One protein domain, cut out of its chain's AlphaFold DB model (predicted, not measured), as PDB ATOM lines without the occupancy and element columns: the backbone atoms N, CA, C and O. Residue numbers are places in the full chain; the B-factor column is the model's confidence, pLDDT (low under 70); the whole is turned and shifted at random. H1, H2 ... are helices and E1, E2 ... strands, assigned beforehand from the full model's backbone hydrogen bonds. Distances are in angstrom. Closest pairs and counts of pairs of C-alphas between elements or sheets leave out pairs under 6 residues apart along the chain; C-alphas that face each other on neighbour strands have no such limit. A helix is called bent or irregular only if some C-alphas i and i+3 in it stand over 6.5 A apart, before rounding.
ATOM      1  N   SER A   6     151.513  75.934 144.471       97.56
ATOM      2  CA  SER A   6     150.481  76.440 145.384       97.56
ATOM      3  C   SER A   6     149.496  75.351 145.827       97.56
ATOM      4  O   SER A   6     149.135  75.282 147.002       97.56
ATOM      5  N   HIS A   7     149.099  74.450 144.923       98.25
ATOM      6  CA  HIS A   7     148.202  73.340 145.257       98.25
ATOM      7  C   HIS A   7     148.885  72.344 146.203       98.25
ATOM      8  O   HIS A   7     148.293  71.917 147.197       98.25
ATOM      9  N   TYR A   8     150.155  72.025 145.949       98.12
ATOM     10  CA  TYR A   8     150.934  71.148 146.826       98.12
ATOM     11  C   TYR A   8     151.267  71.788 148.174       98.12
ATOM     12  O   TYR A   8     151.347  71.085 149.178       98.12
ATOM     13  N   PHE A   9     151.379  73.115 148.250       98.44
ATOM     14  CA  PHE A   9     151.494  73.813 149.527       98.44
ATOM     15  C   PHE A   9     150.222  73.640 150.372       98.44
ATOM     16  O   PHE A   9     150.307  73.324 151.560       98.44
ATOM     17  N   ILE A  10     149.037  73.744 149.758       98.31
ATOM     18  CA  ILE A  10     147.760  73.452 150.432       98.31
ATOM     19  C   ILE A  10     147.694  71.979 150.864       98.31
ATOM     20  O   ILE A  10     147.283  71.684 151.989       98.31
ATOM     21  N   LYS A  11     148.142  71.046 150.014       97.88
ATOM     22  CA  LYS A  11     148.260  69.626 150.380       97.88
ATOM     23  C   LYS A  11     149.172  69.426 151.590       97.88
ATOM     24  O   LYS A  11     148.813  68.689 152.504       97.88
ATOM     25  N   LEU A  12     150.303  70.125 151.646       97.94
ATOM     26  CA  LEU A  12     151.232  70.044 152.768       97.94
ATOM     27  C   LEU A  12     150.619  70.598 154.067       97.94
ATOM     28  O   LEU A  12     150.821  70.019 155.135       97.94
ATOM     29  N   LEU A  13     149.807  71.661 153.988       98.25
ATOM     30  CA  LEU A  13     149.001  72.133 155.123       98.25
ATOM     31  C   LEU A  13     148.014  71.058 155.607       98.25
ATOM     32  O   LEU A  13     147.817  70.911 156.816       98.25
ATOM     33  N   ALA A  14     147.404  70.305 154.687       98.06
ATOM     34  CA  ALA A  14     146.513  69.196 155.025       98.06
ATOM     35  C   ALA A  14     147.263  68.052 155.720       98.06
ATOM     36  O   ALA A  14     146.841  67.605 156.786       98.06
ATOM     37  N   ASP A  15     148.416  67.644 155.184       97.62
ATOM     38  CA  ASP A  15     149.243  66.566 155.746       97.62
ATOM     39  C   ASP A  15     149.757  66.899 157.146       97.62
ATOM     40  O   ASP A  15     149.794  66.043 158.035       97.62
ATOM     41  N   LYS A  16     150.079  68.174 157.379       97.94
ATOM     42  CA  LYS A  16     150.470  68.692 158.694       97.94
ATOM     43  C   LYS A  16     149.277  68.968 159.621       97.94
ATOM     44  O   LYS A  16     149.482  69.435 160.737       97.94
ATOM     45  N   LYS A  17     148.044  68.655 159.197       97.69
ATOM     46  CA  LYS A  17     146.788  68.835 159.953       97.69
ATOM     47  C   LYS A  17     146.502  70.287 160.354       97.69
ATOM     48  O   LYS A  17     145.851  70.541 161.363       97.69
ATOM     49  N   LEU A  18     146.977  71.233 159.548       97.69
ATOM     50  CA  LEU A  18     146.745  72.669 159.724       97.69
ATOM     51  C   LEU A  18     145.607  73.181 158.831       97.69
ATOM     52  O   LEU A  18     145.012  74.219 159.116       97.69
ATOM     53  N   LEU A  19     145.279  72.458 157.756       98.12
ATOM     54  CA  LEU A  19     144.202  72.840 156.853       98.12
ATOM     55  C   LEU A  19     142.831  72.515 157.457       98.12
ATOM     56  O   LEU A  19     142.444  71.354 157.575       98.12
ATOM     57  N   LYS A  20     142.054  73.557 157.770       97.31
ATOM     58  CA  LYS A  20     140.641  73.395 158.139       97.31
ATOM     59  C   LYS A  20     139.765  73.091 156.924       97.31
ATOM     60  O   LYS A  20     138.901  72.216 156.993       97.31
ATOM     61  N   ARG A  21     139.942  73.876 155.858       98.00
ATOM     62  CA  ARG A  21     139.193  73.781 154.603       98.00
ATOM     63  C   ARG A  21     139.862  74.616 153.513       98.00
ATOM     64  O   ARG A  21     140.372  75.695 153.808       98.00
ATOM     65  N   ASP A 163     142.018  80.475 162.732       92.56
ATOM     66  CA  ASP A 163     143.026  81.402 163.261       92.56
ATOM     67  C   ASP A 163     143.688  82.224 162.140       92.56
ATOM     68  O   ASP A 163     144.053  83.388 162.330       92.56
ATOM     69  N   LEU A 164     143.788  81.626 160.947       93.06
ATOM     70  CA  LEU A 164     144.387  82.195 159.743       93.06
ATOM     71  C   LEU A 164     143.503  81.917 158.521       93.06
ATOM     72  O   LEU A 164     143.039  80.794 158.319       93.06
ATOM     73  N   VAL A 165     143.327  82.929 157.675       94.38
ATOM     74  CA  VAL A 165     142.776  82.800 156.323       94.38
ATOM     75  C   VAL A 165     143.869  83.121 155.320       94.38
ATOM     76  O   VAL A 165     144.319  84.262 155.229       94.38
ATOM     77  N   LEU A 166     144.270  82.115 154.551       95.88
ATOM     78  CA  LEU A 166     145.165  82.281 153.416       95.88
ATOM     79  C   LEU A 166     144.323  82.505 152.155       95.88
ATOM     80  O   LEU A 166     143.562  81.631 151.749       95.88
ATOM     81  N   VAL A 167     144.432  83.692 151.563       95.62
ATOM     82  CA  VAL A 167     143.737  84.075 150.329       95.62
ATOM     83  C   VAL A 167     144.757  84.069 149.202       95.62
ATOM     84  O   VAL A 167     145.754  84.778 149.285       95.62
ATOM     85  N   MET A 168     144.521  83.285 148.153       96.94
ATOM     86  CA  MET A 168     145.482  83.127 147.058       96.94
ATOM     87  C   MET A 168     144.801  83.251 145.702       96.94
ATOM     88  O   MET A 168     143.714  82.708 145.514       96.94
ATOM     89  N   GLY A 169     145.439  83.960 144.769       95.62
ATOM     90  CA  GLY A 169     145.108  83.889 143.340       95.62
ATOM     91  C   GLY A 169     143.667  84.254 142.969       95.62
ATOM     92  O   GLY A 169     143.105  83.667 142.050       95.62
ATOM     93  N   THR A 170     143.040  85.198 143.673       94.56
ATOM     94  CA  THR A 170     141.657  85.622 143.404       94.56
ATOM     95  C   THR A 170     141.543  87.137 143.336       94.56
ATOM     96  O   THR A 170     142.251  87.862 144.031       94.56
ATOM     97  N   SER A 171     140.614  87.626 142.512       91.69
ATOM     98  CA  SER A 171     140.271  89.050 142.442       91.69
ATOM     99  C   SER A 171     139.314  89.504 143.551       91.69
ATOM    100  O   SER A 171     139.116  90.706 143.725       91.69
ATOM    101  N   LEU A 172     138.687  88.561 144.274       90.44
ATOM    102  CA  LEU A 172     137.618  88.814 145.255       90.44
ATOM    103  C   LEU A 172     136.477  89.709 144.722       90.44
ATOM    104  O   LEU A 172     135.953  90.554 145.442       90.44
ATOM    105  N   LYS A 173     136.073  89.535 143.458       89.25
ATOM    106  CA  LYS A 173     134.983  90.320 142.831       89.25
ATOM    107  C   LYS A 173     133.636  89.595 142.763       89.25
ATOM    108  O   LYS A 173     132.609  90.234 142.561       89.25
ATOM    109  N   VAL A 174     133.631  88.270 142.899       88.44
ATOM    110  CA  VAL A 174     132.439  87.436 142.686       88.44
ATOM    111  C   VAL A 174     131.796  87.089 144.023       88.44
ATOM    112  O   VAL A 174     132.397  86.405 144.853       88.44
ATOM    113  N   TYR A 175     130.565  87.549 144.226       88.44
ATOM    114  CA  TYR A 175     129.763  87.215 145.399       88.44
ATOM    115  C   TYR A 175     128.938  85.944 145.171       88.44
ATOM    116  O   TYR A 175     128.544  85.668 144.039       88.44
ATOM    117  N   PRO A 176     128.668  85.169 146.236       92.44
ATOM    118  CA  PRO A 176     128.960  85.446 147.647       92.44
ATOM    119  C   PRO A 176     130.376  85.042 148.103       92.44
ATOM    120  O   PRO A 176     130.715  85.283 149.258       92.44
ATOM    121  N   PHE A 177     131.211  84.463 147.231       93.94
ATOM    122  CA  PHE A 177     132.557  83.988 147.589       93.94
ATOM    123  C   PHE A 177     133.450  85.093 148.167       93.94
ATOM    124  O   PHE A 177     134.084  84.898 149.202       93.94
ATOM    125  N   ALA A 178     133.456  86.274 147.544       91.00
ATOM    126  CA  ALA A 178     134.229  87.425 148.003       91.00
ATOM    127  C   ALA A 178     133.919  87.819 149.458       91.00
ATOM    128  O   ALA A 178     134.822  88.232 150.174       91.00
ATOM    129  N   GLY A 179     132.682  87.614 149.927       89.06
ATOM    130  CA  GLY A 179     132.264  87.932 151.296       89.06
ATOM    131  C   GLY A 179     132.782  86.963 152.366       89.06
ATOM    132  O   GLY A 179     132.612  87.222 153.556       89.06
ATOM    133  N   LEU A 180     133.434  85.853 151.994       90.88
ATOM    134  CA  LEU A 180     134.020  84.923 152.967       90.88
ATOM    135  C   LEU A 180     135.068  85.603 153.858       90.88
ATOM    136  O   LEU A 180     135.128  85.342 155.060       90.88
ATOM    137  N   VAL A 181     135.862  86.519 153.294       86.62
ATOM    138  CA  VAL A 181     136.903  87.242 154.046       86.62
ATOM    139  C   VAL A 181     136.322  88.149 155.134       86.62
ATOM    140  O   VAL A 181     137.014  88.443 156.111       86.62
ATOM    141  N   ASP A 182     135.052  88.546 155.005       84.06
ATOM    142  CA  ASP A 182     134.330  89.345 155.997       84.06
ATOM    143  C   ASP A 182     133.804  88.501 157.160       84.06
ATOM    144  O   ASP A 182     133.479  89.045 158.216       84.06
ATOM    145  N   LEU A 183     133.728  87.176 157.003       86.69
ATOM    146  CA  LEU A 183     133.366  86.262 158.087       86.69
ATOM    147  C   LEU A 183     134.539  86.050 159.059       86.69
ATOM    148  O   LEU A 183     134.317  85.865 160.257       86.69
ATOM    149  N   ALA A 184     135.778  86.167 158.576       84.81
ATOM    150  CA  ALA A 184     137.014  85.990 159.345       84.81
ATOM    151  C   ALA A 184     137.467  87.253 160.104       84.81
ATOM    152  O   ALA A 184     138.648  87.576 160.173       84.81
ATOM    153  N   ARG A 185     136.532  87.993 160.716       76.50
ATOM    154  CA  ARG A 185     136.823  89.290 161.379       76.50
ATOM    155  C   ARG A 185     137.815  89.212 162.539       76.50
ATOM    156  O   ARG A 185     138.327  90.248 162.952       76.50
ATOM    157  N   LYS A 186     137.973  88.030 163.135       81.62
ATOM    158  CA  LYS A 186     138.843  87.787 164.296       81.62
ATOM    159  C   LYS A 186     140.161  87.116 163.914       81.62
ATOM    160  O   LYS A 186     141.035  87.009 164.764       81.62
ATOM    161  N   SER A 187     140.267  86.643 162.680       86.25
ATOM    162  CA  SER A 187     141.368  85.810 162.219       86.25
ATOM    163  C   SER A 187     142.418  86.669 161.533       86.25
ATOM    164  O   SER A 187     142.120  87.727 160.973       86.25
ATOM    165  N   THR A 188     143.654  86.186 161.537       87.81
ATOM    166  CA  THR A 188     144.696  86.761 160.686       87.81
ATOM    167  C   THR A 188     144.358  86.459 159.232       87.81
ATOM    168  O   THR A 188     143.905  85.358 158.925       87.81
ATOM    169  N   ARG A 189     144.558  87.408 158.320       88.44
ATOM    170  CA  ARG A 189     144.343  87.187 156.884       88.44
ATOM    171  C   ARG A 189     145.648  87.428 156.153       88.44
ATOM    172  O   ARG A 189     146.308  88.432 156.392       88.44
ATOM    173  N   TYR A 190     146.024  86.523 155.265       90.94
ATOM    174  CA  TYR A 190     147.228  86.655 154.456       90.94
ATOM    175  C   TYR A 190     146.858  86.502 152.986       90.94
ATOM    176  O   TYR A 190     146.396  85.445 152.567       90.94
ATOM    177  N   LEU A 191     147.023  87.574 152.216       91.94
ATOM    178  CA  LEU A 191     146.818  87.590 150.774       91.94
ATOM    179  C   LEU A 191     148.131  87.288 150.042       91.94
ATOM    180  O   LEU A 191     149.100  88.012 150.234       91.94
ATOM    181  N   ILE A 192     148.142  86.283 149.167       93.75
ATOM    182  CA  ILE A 192     149.204  86.029 148.185       93.75
ATOM    183  C   ILE A 192     148.599  86.209 146.795       93.75
ATOM    184  O   ILE A 192     147.801  85.388 146.344       93.75
ATOM    185  N   ASN A 193     148.907  87.318 146.128       94.19
ATOM    186  CA  ASN A 193     148.299  87.614 144.835       94.19
ATOM    187  C   ASN A 193     149.133  88.598 144.011       94.19
ATOM    188  O   ASN A 193     149.898  89.386 144.558       94.19
ATOM    189  N   ASN A 194     148.929  88.615 142.694       89.44
ATOM    190  CA  ASN A 194     149.615  89.565 141.810       89.44
ATOM    191  C   ASN A 194     149.170  91.020 142.039       89.44
ATOM    192  O   ASN A 194     149.918  91.952 141.757       89.44
ATOM    193  N   GLU A 195     147.957  91.220 142.554       86.06
ATOM    194  CA  GLU A 195     147.376  92.532 142.821       86.06
ATOM    195  C   GLU A 195     146.695  92.586 144.193       86.06
ATOM    196  O   GLU A 195     146.204  91.582 144.718       86.06
ATOM    197  N   VAL A 196     146.640  93.784 144.779       84.56
ATOM    198  CA  VAL A 196     145.908  94.021 146.028       84.56
ATOM    199  C   VAL A 196     144.408  93.960 145.753       84.56
ATOM    200  O   VAL A 196     143.885  94.741 144.960       84.56
ATOM    201  N   VAL A 197     143.706  93.071 146.452       84.25
ATOM    202  CA  VAL A 197     142.264  92.825 146.287       84.25
ATOM    203  C   VAL A 197     141.543  92.902 147.625       84.25
ATOM    204  O   VAL A 197     142.165  92.801 148.677       84.25
ATOM    205  N   GLY A 198     140.226  93.110 147.598       75.62
ATOM    206  CA  GLY A 198     139.417  93.206 148.820       75.62
ATOM    207  C   GLY A 198     139.580  94.515 149.609       75.62
ATOM    208  O   GLY A 198     139.062  94.608 150.716       75.62
ATOM    209  N   TYR A 199     140.268  95.528 149.054       64.94
ATOM    210  CA  TYR A 199     140.596  96.780 149.760       64.94
ATOM    211  C   TYR A 199     140.010  98.077 149.176       64.94
ATOM    212  O   TYR A 199     140.146  99.116 149.819       64.94
ATOM    213  N   LYS A 200     139.354  98.078 148.008       46.03
ATOM    214  CA  LYS A 200     138.812  99.318 147.415       46.03
ATOM    215  C   LYS A 200     137.308  99.259 147.124       46.03
ATOM    216  O   LYS A 200     136.811  98.292 146.560       46.03
ATOM    217  N   ASP A 201     136.639 100.347 147.518       42.34
ATOM    218  CA  ASP A 201     135.338 100.859 147.057       42.34
ATOM    219  C   ASP A 201     134.025 100.156 147.458       42.34
ATOM    220  O   ASP A 201     132.978 100.462 146.891       42.34
ATOM    221  N   GLN A 202     134.006  99.317 148.502       42.00
ATOM    222  CA  GLN A 202     132.738  98.828 149.100       42.00
ATOM    223  C   GLN A 202     132.596  99.065 150.617       42.00
ATOM    224  O   GLN A 202     131.529  98.825 151.180       42.00
ATOM    225  N   PHE A 203     133.618  99.620 151.282       35.72
ATOM    226  CA  PHE A 203     133.627  99.829 152.735       35.72
ATOM    227  C   PHE A 203     134.084 101.253 153.097       35.72
ATOM    228  O   PHE A 203     135.226 101.624 152.846       35.72
ATOM    229  N   LYS A 204     133.207 102.058 153.719       25.67
ATOM    230  CA  LYS A 204     133.595 103.314 154.391       25.67
ATOM    231  C   LYS A 204     134.126 102.984 155.787       25.67
ATOM    232  O   LYS A 204     133.373 102.468 156.612       25.67
ATOM    233  N   PHE A 205     135.378 103.326 156.083       39.94
ATOM    234  CA  PHE A 205     135.880 103.344 157.458       39.94
ATOM    235  C   PHE A 205     135.783 104.763 158.028       39.94
ATOM    236  O   PHE A 205     136.208 105.730 157.403       39.94
ATOM    237  N   VAL A 206     135.201 104.887 159.223       31.31
ATOM    238  CA  VAL A 206     135.242 106.116 160.024       31.31
ATOM    239  C   VAL A 206     136.688 106.311 160.496       31.31
ATOM    240  O   VAL A 206     137.254 105.399 161.097       31.31
ATOM    241  N   ASN A 207     137.249 107.493 160.224       32.94
ATOM    242  CA  ASN A 207     138.624 107.938 160.502       32.94
ATOM    243  C   ASN A 207     139.719 107.259 159.660       32.94
ATOM    244  O   ASN A 207     140.452 106.390 160.124       32.94
ATOM    245  N   GLU A 208     139.865 107.724 158.418       36.34
ATOM    246  CA  GLU A 208     141.017 107.445 157.557       36.34
ATOM    247  C   GLU A 208     142.304 108.113 158.085       36.34
ATOM    248  O   GLU A 208     142.374 109.344 158.148       36.34
ATOM    249  N   PRO A 209     143.400 107.372 158.323       33.00
ATOM    250  CA  PRO A 209     144.708 107.834 157.906       33.00
ATOM    251  C   PRO A 209     144.858 107.487 156.422       33.00
ATOM    252  O   PRO A 209     144.780 106.323 156.032       33.00
ATOM    253  N   LYS A 210     145.041 108.517 155.594       32.50
ATOM    254  CA  LYS A 210     145.251 108.425 154.144       32.50
ATOM    255  C   LYS A 210     146.312 107.366 153.812       32.50
ATOM    256  O   LYS A 210     147.507 107.657 153.861       32.50
ATOM    257  N   VAL A 211     145.902 106.159 153.426       41.59
ATOM    258  CA  VAL A 211     146.796 105.234 152.722       41.59
ATOM    259  C   VAL A 211     146.938 105.803 151.320       41.59
ATOM    260  O   VAL A 211     146.075 105.626 150.460       41.59
ATOM    261  N   SER A 212     147.989 106.599 151.123       39.28
ATOM    262  CA  SER A 212     148.275 107.194 149.827       39.28
ATOM    263  C   SER A 212     148.460 106.071 148.808       39.28
ATOM    264  O   SER A 212     149.177 105.099 149.062       39.28
ATOM    265  N   GLN A 213     147.836 106.232 147.642       43.97
ATOM    266  CA  GLN A 213     147.946 105.325 146.496       43.97
ATOM    267  C   GLN A 213     149.392 105.194 145.959       43.97
ATOM    268  O   GLN A 213     149.623 104.415 145.044       43.97
ATOM    269  N   ASN A 214     150.358 105.901 146.563       37.09
ATOM    270  CA  ASN A 214     151.780 105.902 146.218       37.09
ATOM    271  C   ASN A 214     152.676 105.230 147.268       37.09
ATOM    272  O   ASN A 214     153.899 105.286 147.156       37.09
ATOM    273  N   THR A 215     152.109 104.590 148.289       41.88
ATOM    274  CA  THR A 215     152.917 103.847 149.266       41.88
ATOM    275  C   THR A 215     153.082 102.418 148.766       41.88
ATOM    276  O   THR A 215     152.333 101.525 149.161       41.88
ATOM    277  N   GLN A 216     154.033 102.199 147.851       44.41
ATOM    278  CA  GLN A 216     154.505 100.837 147.612       44.41
ATOM    279  C   GLN A 216     155.028 100.269 148.944       44.41
ATOM    280  O   GLN A 216     155.713 100.995 149.678       44.41
ATOM    281  N   PRO A 217     154.682  99.019 149.297       45.91
ATOM    282  CA  PRO A 217     155.224  98.367 150.482       45.91
ATOM    283  C   PRO A 217     156.756  98.432 150.447       45.91
ATOM    284  O   PRO A 217     157.363  98.167 149.411       45.91
ATOM    285  N   LYS A 218     157.392  98.804 151.565       45.81
ATOM    286  CA  LYS A 218     158.865  98.827 151.666       45.81
ATOM    287  C   LYS A 218     159.471  97.418 151.593       45.81
ATOM    288  O   LYS A 218     160.663  97.285 151.337       45.81
ATOM    289  N   ASP A 219     158.654  96.392 151.810       49.50
ATOM    290  CA  ASP A 219     158.985  94.977 151.743       49.50
ATOM    291  C   ASP A 219     157.785  94.158 151.231       49.50
ATOM    292  O   ASP A 219     156.626  94.539 151.395       49.50
ATOM    293  N   LYS A 220     158.048  92.999 150.615       53.25
ATOM    294  CA  LYS A 220     157.012  92.101 150.064       53.25
ATOM    295  C   LYS A 220     156.083  91.483 151.123       53.25
ATOM    296  O   LYS A 220     155.219  90.705 150.747       53.25
ATOM    297  N   HIS A 221     156.277  91.781 152.411       48.47
ATOM    298  CA  HIS A 221     155.661  91.060 153.527       48.47
ATOM    299  C   HIS A 221     154.947  91.935 154.563       48.47
ATOM    300  O   HIS A 221     154.478  91.393 155.569       48.47
ATOM    301  N   SER A 222     154.811  93.255 154.379       50.41
ATOM    302  CA  SER A 222     154.106  94.051 155.387       50.41
ATOM    303  C   SER A 222     153.210  95.161 154.835       50.41
ATOM    304  O   SER A 222     153.635  96.159 154.259       50.41
ATOM    305  N   PHE A 223     151.913  95.001 155.105       49.50
ATOM    306  CA  PHE A 223     150.958  96.097 155.169       49.50
ATOM    307  C   PHE A 223     150.171  95.947 156.472       49.50
ATOM    308  O   PHE A 223     149.202  95.204 156.541       49.50
ATOM    309  N   LYS A 224     150.594  96.631 157.542       45.28
ATOM    310  CA  LYS A 224     149.789  96.703 158.770       45.28
ATOM    311  C   LYS A 224     148.628  97.665 158.528       45.28
ATOM    312  O   LYS A 224     148.829  98.878 158.504       45.28
ATOM    313  N   THR A 225     147.419  97.143 158.343       46.25
ATOM    314  CA  THR A 225     146.208  97.973 158.385       46.25
ATOM    315  C   THR A 225     145.930  98.401 159.838       46.25
ATOM    316  O   THR A 225     146.386  97.740 160.777       46.25
ATOM    317  N   PRO A 226     145.164  99.484 160.079       45.12
ATOM    318  CA  PRO A 226     144.815  99.932 161.434       45.12
ATOM    319  C   PRO A 226     144.052  98.887 162.277       45.12
ATOM    320  O   PRO A 226     143.906  99.057 163.483       45.12
ATOM    321  N   LYS A 227     143.588  97.785 161.662       47.03
ATOM    322  CA  LYS A 227     143.063  96.583 162.328       47.03
ATOM    323  C   LYS A 227     144.056  95.415 162.217       47.03
ATOM    324  O   LYS A 227     143.779  94.408 161.593       47.03
ATOM    325  N   HIS A 228     145.220  95.597 162.826       47.88
ATOM    326  CA  HIS A 228     146.163  94.630 163.414       47.88
ATOM    327  C   HIS A 228     146.447  93.204 162.863       47.88
ATOM    328  O   HIS A 228     147.334  92.584 163.444       47.88
ATOM    329  N   SER A 229     145.862  92.655 161.792       63.91
ATOM    330  CA  SER A 229     146.161  91.250 161.422       63.91
ATOM    331  C   SER A 229     146.023  90.882 159.941       63.91
ATOM    332  O   SER A 229     145.760  89.720 159.629       63.91
ATOM    333  N   ASP A 230     146.216  91.828 159.024       77.75
ATOM    334  CA  ASP A 230     146.268  91.525 157.592       77.75
ATOM    335  C   ASP A 230     147.706  91.561 157.066       77.75
ATOM    336  O   ASP A 230     148.472  92.467 157.390       77.75
ATOM    337  N   TYR A 231     148.057  90.581 156.241       83.69
ATOM    338  CA  TYR A 231     149.359  90.421 155.602       83.69
ATOM    339  C   TYR A 231     149.185  90.284 154.091       83.69
ATOM    340  O   TYR A 231     148.138  89.851 153.600       83.69
ATOM    341  N   LEU A 232     150.219  90.657 153.345       84.56
ATOM    342  CA  LEU A 232     150.196  90.722 151.891       84.56
ATOM    343  C   LEU A 232     151.530  90.241 151.327       84.56
ATOM    344  O   LEU A 232     152.572  90.678 151.801       84.56
ATOM    345  N   TYR A 233     151.457  89.399 150.303       86.81
ATOM    346  CA  TYR A 233     152.526  89.028 149.391       86.81
ATOM    347  C   TYR A 233     152.092  89.405 147.977       86.81
ATOM    348  O   TYR A 233     151.079  88.902 147.483       86.81
ATOM    349  N   LEU A 234     152.849  90.299 147.338       87.44
ATOM    350  CA  LEU A 234     152.597  90.716 145.961       87.44
ATOM    351  C   LEU A 234     153.489  89.952 144.989       87.44
ATOM    352  O   LEU A 234     154.702  90.165 144.952       87.44
ATOM    353  N   GLY A 235     152.867  89.085 144.197       89.38
ATOM    354  CA  GLY A 235     153.537  88.253 143.206       89.38
ATOM    355  C   GLY A 235     152.739  87.002 142.850       89.38
ATOM    356  O   GLY A 235     151.575  86.852 143.235       89.38
ATOM    357  N   ASN A 236     153.389  86.095 142.119       94.25
ATOM    358  CA  ASN A 236     152.802  84.809 141.771       94.25
ATOM    359  C   ASN A 236     152.566  83.973 143.044       94.25
ATOM    360  O   ASN A 236     153.348  84.024 143.995       94.25
ATOM    361  N   CYS A 237     151.477  83.203 143.059       95.94
ATOM    362  CA  CYS A 237     151.124  82.336 144.181       95.94
ATOM    363  C   CYS A 237     152.183  81.265 144.461       95.94
ATOM    364  O   CYS A 237     152.445  80.986 145.629       95.94
ATOM    365  N   ASP A 238     152.813  80.705 143.426       97.12
ATOM    366  CA  ASP A 238     153.814  79.648 143.585       97.12
ATOM    367  C   ASP A 238     155.064  80.173 144.306       97.12
ATOM    368  O   ASP A 238     155.522  79.544 145.260       97.12
ATOM    369  N   ASP A 239     155.543  81.365 143.931       95.44
ATOM    370  CA  ASP A 239     156.659  82.035 144.610       95.44
ATOM    371  C   ASP A 239     156.302  82.352 146.068       95.44
ATOM    372  O   ASP A 239     157.061  82.037 146.982       95.44
ATOM    373  N   GLY A 240     155.104  82.898 146.310       94.31
ATOM    374  CA  GLY A 240     154.646  83.207 147.665       94.31
ATOM    375  C   GLY A 240     154.497  81.971 148.555       94.31
ATOM    376  O   GLY A 240     154.871  82.004 149.728       94.31
ATOM    377  N   CYS A 241     154.001  80.860 148.003       97.25
ATOM    378  CA  CYS A 241     153.923  79.583 148.712       97.25
ATOM    379  C   CYS A 241     155.313  79.007 148.995       97.25
ATOM    380  O   CYS A 241     155.539  78.473 150.081       97.25
ATOM    381  N   MET A 242     156.251  79.132 148.055       96.38
ATOM    382  CA  MET A 242     157.627  78.667 148.227       96.38
ATOM    383  C   MET A 242     158.390  79.497 149.270       96.38
ATOM    384  O   MET A 242     159.082  78.932 150.122       96.38
ATOM    385  N   ASP A 243     158.225  80.819 149.265       94.69
ATOM    386  CA  ASP A 243     158.802  81.721 150.266       94.69
ATOM    387  C   ASP A 243     158.235  81.415 151.661       94.69
ATOM    388  O   ASP A 243     158.985  81.298 152.635       94.69
ATOM    389  N   LEU A 244     156.920  81.193 151.759       93.81
ATOM    390  CA  LEU A 244     156.272  80.805 153.011       93.81
ATOM    391  C   LEU A 244     156.747  79.427 153.492       93.81
ATOM    392  O   LEU A 244     157.082  79.267 154.664       93.81
ATOM    393  N   ALA A 245     156.850  78.446 152.595       96.56
ATOM    394  CA  ALA A 245     157.409  77.137 152.917       96.56
ATOM    395  C   ALA A 245     158.868  77.245 153.376       96.56
ATOM    396  O   ALA A 245     159.261  76.567 154.321       96.56
ATOM    397  N   THR A 246     159.666  78.121 152.769       95.50
ATOM    398  CA  THR A 246     161.054  78.375 153.181       95.50
ATOM    399  C   THR A 246     161.110  78.963 154.587       95.50
ATOM    400  O   THR A 246     161.837  78.443 155.433       95.50
ATOM    401  N   ALA A 247     160.292  79.980 154.872       93.31
ATOM    402  CA  ALA A 247     160.205  80.600 156.194       93.31
ATOM    403  C   ALA A 247     159.746  79.619 157.289       93.31
ATOM    404  O   ALA A 247     160.173  79.726 158.436       93.31
ATOM    405  N   LEU A 248     158.911  78.639 156.931       94.94
ATOM    406  CA  LEU A 248     158.436  77.580 157.828       94.94
ATOM    407  C   LEU A 248     159.400  76.383 157.934       94.94
ATOM    408  O   LEU A 248     159.151  75.466 158.718       94.94
ATOM    409  N   GLY A 249     160.488  76.362 157.155       97.75
ATOM    410  CA  GLY A 249     161.417  75.230 157.077       97.75
ATOM    411  C   GLY A 249     160.871  74.015 156.313       97.75
ATOM    412  O   GLY A 249     161.393  72.914 156.451       97.75
ATOM    413  N   TRP A 250     159.819  74.190 155.514       98.31
ATOM    414  CA  TRP A 250     159.110  73.137 154.773       98.31
ATOM    415  C   TRP A 250     159.518  73.023 153.304       98.31
ATOM    416  O   TRP A 250     159.037  72.126 152.614       98.31
ATOM    417  N   LYS A 251     160.396  73.904 152.807       97.12
ATOM    418  CA  LYS A 251     160.823  73.906 151.399       97.12
ATOM    419  C   LYS A 251     161.238  72.514 150.878       97.12
ATOM    420  O   LYS A 251     160.700  72.114 149.851       97.12
ATOM    421  N   PRO A 252     162.096  71.731 151.569       97.75
ATOM    422  CA  PRO A 252     162.489  70.410 151.071       97.75
ATOM    423  C   PRO A 252     161.317  69.424 150.953       97.75
ATOM    424  O   PRO A 252     161.291  68.601 150.042       97.75
ATOM    425  N   GLU A 253     160.341  69.501 151.865       97.44
ATOM    426  CA  GLU A 253     159.136  68.666 151.818       97.44
ATOM    427  C   GLU A 253     158.241  69.058 150.637       97.44
ATOM    428  O   GLU A 253     157.756  68.181 149.921       97.44
ATOM    429  N   LEU A 254     158.065  70.363 150.406       97.44
ATOM    430  CA  LEU A 254     157.274  70.882 149.293       97.44
ATOM    431  C   LEU A 254     157.907  70.550 147.936       97.44
ATOM    432  O   LEU A 254     157.211  70.061 147.050       97.44
ATOM    433  N   ASP A 255     159.220  70.749 147.789       96.62
ATOM    434  CA  ASP A 255     159.957  70.414 146.563       96.62
ATOM    435  C   ASP A 255     159.828  68.923 146.235       96.62
ATOM    436  O   ASP A 255     159.603  68.552 145.082       96.62
ATOM    437  N   LYS A 256     159.940  68.061 147.255       96.12
ATOM    438  CA  LYS A 256     159.772  66.612 147.104       96.12
ATOM    439  C   LYS A 256     158.352  66.256 146.669       96.12
ATOM    440  O   LYS A 256     158.196  65.439 145.766       96.12
ATOM    441  N   LEU A 257     157.341  66.853 147.303       94.00
ATOM    442  CA  LEU A 257     155.933  66.601 146.992       94.00
ATOM    443  C   LEU A 257     155.576  67.052 145.568       94.00
ATOM    444  O   LEU A 257     154.855  66.347 144.868       94.00
ATOM    445  N   TYR A 258     156.108  68.195 145.131       93.31
ATOM    446  CA  TYR A 258     155.909  68.694 143.773       93.31
ATOM    447  C   TYR A 258     156.629  67.817 142.743       93.31
ATOM    448  O   TYR A 258     156.026  67.372 141.772       93.31
ATOM    449  N   SER A 259     157.899  67.491 142.998       91.81
ATOM    450  CA  SER A 259     158.736  66.726 142.067       91.81
ATOM    451  C   SER A 259     158.294  65.272 141.902       91.81
ATOM    452  O   SER A 259     158.569  64.678 140.870       91.81
ATOM    453  N   SER A 260     157.605  64.679 142.884       85.69
ATOM    454  CA  SER A 260     157.072  63.314 142.751       85.69
ATOM    455  C   SER A 260     155.870  63.205 141.806       85.69
ATOM    456  O   SER A 260     155.402  62.095 141.567       85.69
ATOM    457  N   HIS A 261     155.345  64.334 141.324       75.75
ATOM    458  CA  HIS A 261     154.172  64.411 140.453       75.75
ATOM    459  C   HIS A 261     154.456  65.114 139.111       75.75
ATOM    460  O   HIS A 261     153.517  65.329 138.341       75.75
TER     461      HIS A 261
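Overview. This is residues 6 to 21 and 163 to 261 of the 262 residues of the protein "NAD-dependent protein deacetylase sirtuin-2" of Smittium mucronatum (UniProt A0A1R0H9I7). A small sheet of three parallel strands, E1, E2 and E3, stands in the middle of an elongated body, with three crossed helices, H1, H3 and H4, grouped as a triangle toward one end; of these H3 packs on the sheet. Beyond the sheet lie the short helix H2 and a long loop, residues 194 to 229, of which residues 200 to 207 stick out. The printed part has 115 residues, with four named helices and three named strands in the order H1 E1 H2 E2 E3 H3 H4; the class is mixed, helices and strands, with only 53 residues in named elements, under half. The whole is compact, with a radius of gyration of the C-alphas of 15.5 A, and spans 50 by 32 by 23 A.

Arrangement. H1, residues 6 to 15, touches H3, residues 237 to 247, closest at the C-alphas of Ser 6 and Asp 238, 5.0 A apart, at a steep tilt of 44 degrees, the same way. H1 also touches H4, residues 251 to 259, closest at the C-alphas of Tyr 8 and Tyr 258, 6.3 A apart; they run opposite ways at 68 degrees, only just steep. H3 and H4 form a helical hairpin, closest at the C-alphas of Ala 245 and Lys 251, 4.9 A apart, at a steep tilt of 39 degrees. E1, residues 164 to 168, is parallel to E2, residues 188 to 193, with N 165 and O 188 2.8 A apart. E2 is parallel to E3, residues 230 to 234, with N 233 and O 191 2.7 A apart. H2, residues 177 to 183, only grazes the sheet with residues 180 to 181, and E1, H2, E2 make a strand-helix-strand unit, two parallel neighbour strands with a helix between, its crossover right-handed. H3 is on one face of the sheet, giving two layers, at a height of 10.3 A over the sheet. H2 and H3 are apart. Every O i to N i+4 pair is within hydrogen-bond range in H1, H3 and H4; in H2 0 of 3 are, and 3 of 4 O i to N i+3 pairs.

Along the chain. H1 begins at C-alpha 6 (150.481, 76.440, 145.384) and is 14.4 A long. E1 measures 12.8 A, E2 16.3 A, E3 13.3 A. H2, 10.8 A, is only just irregular: C-alphas 178 and 181 are 6.6 A apart. H3 is 15.2 A long; H4, 12.0 A, ends at C-alpha 259 (158.736, 66.726, 142.067).

Size, cuts and confidence. The two C-alphas farthest apart, of Asn 207 and Ser 260, are 51.4 A apart. Residues 22 to 162 are not printed; C-alphas 21 and 163 are 12.2 A apart across the cut. The link from E2 to E3 is long, 36 residues. Residues 199 to 229 have pLDDT under 70; the mean of the printed part is 79.2.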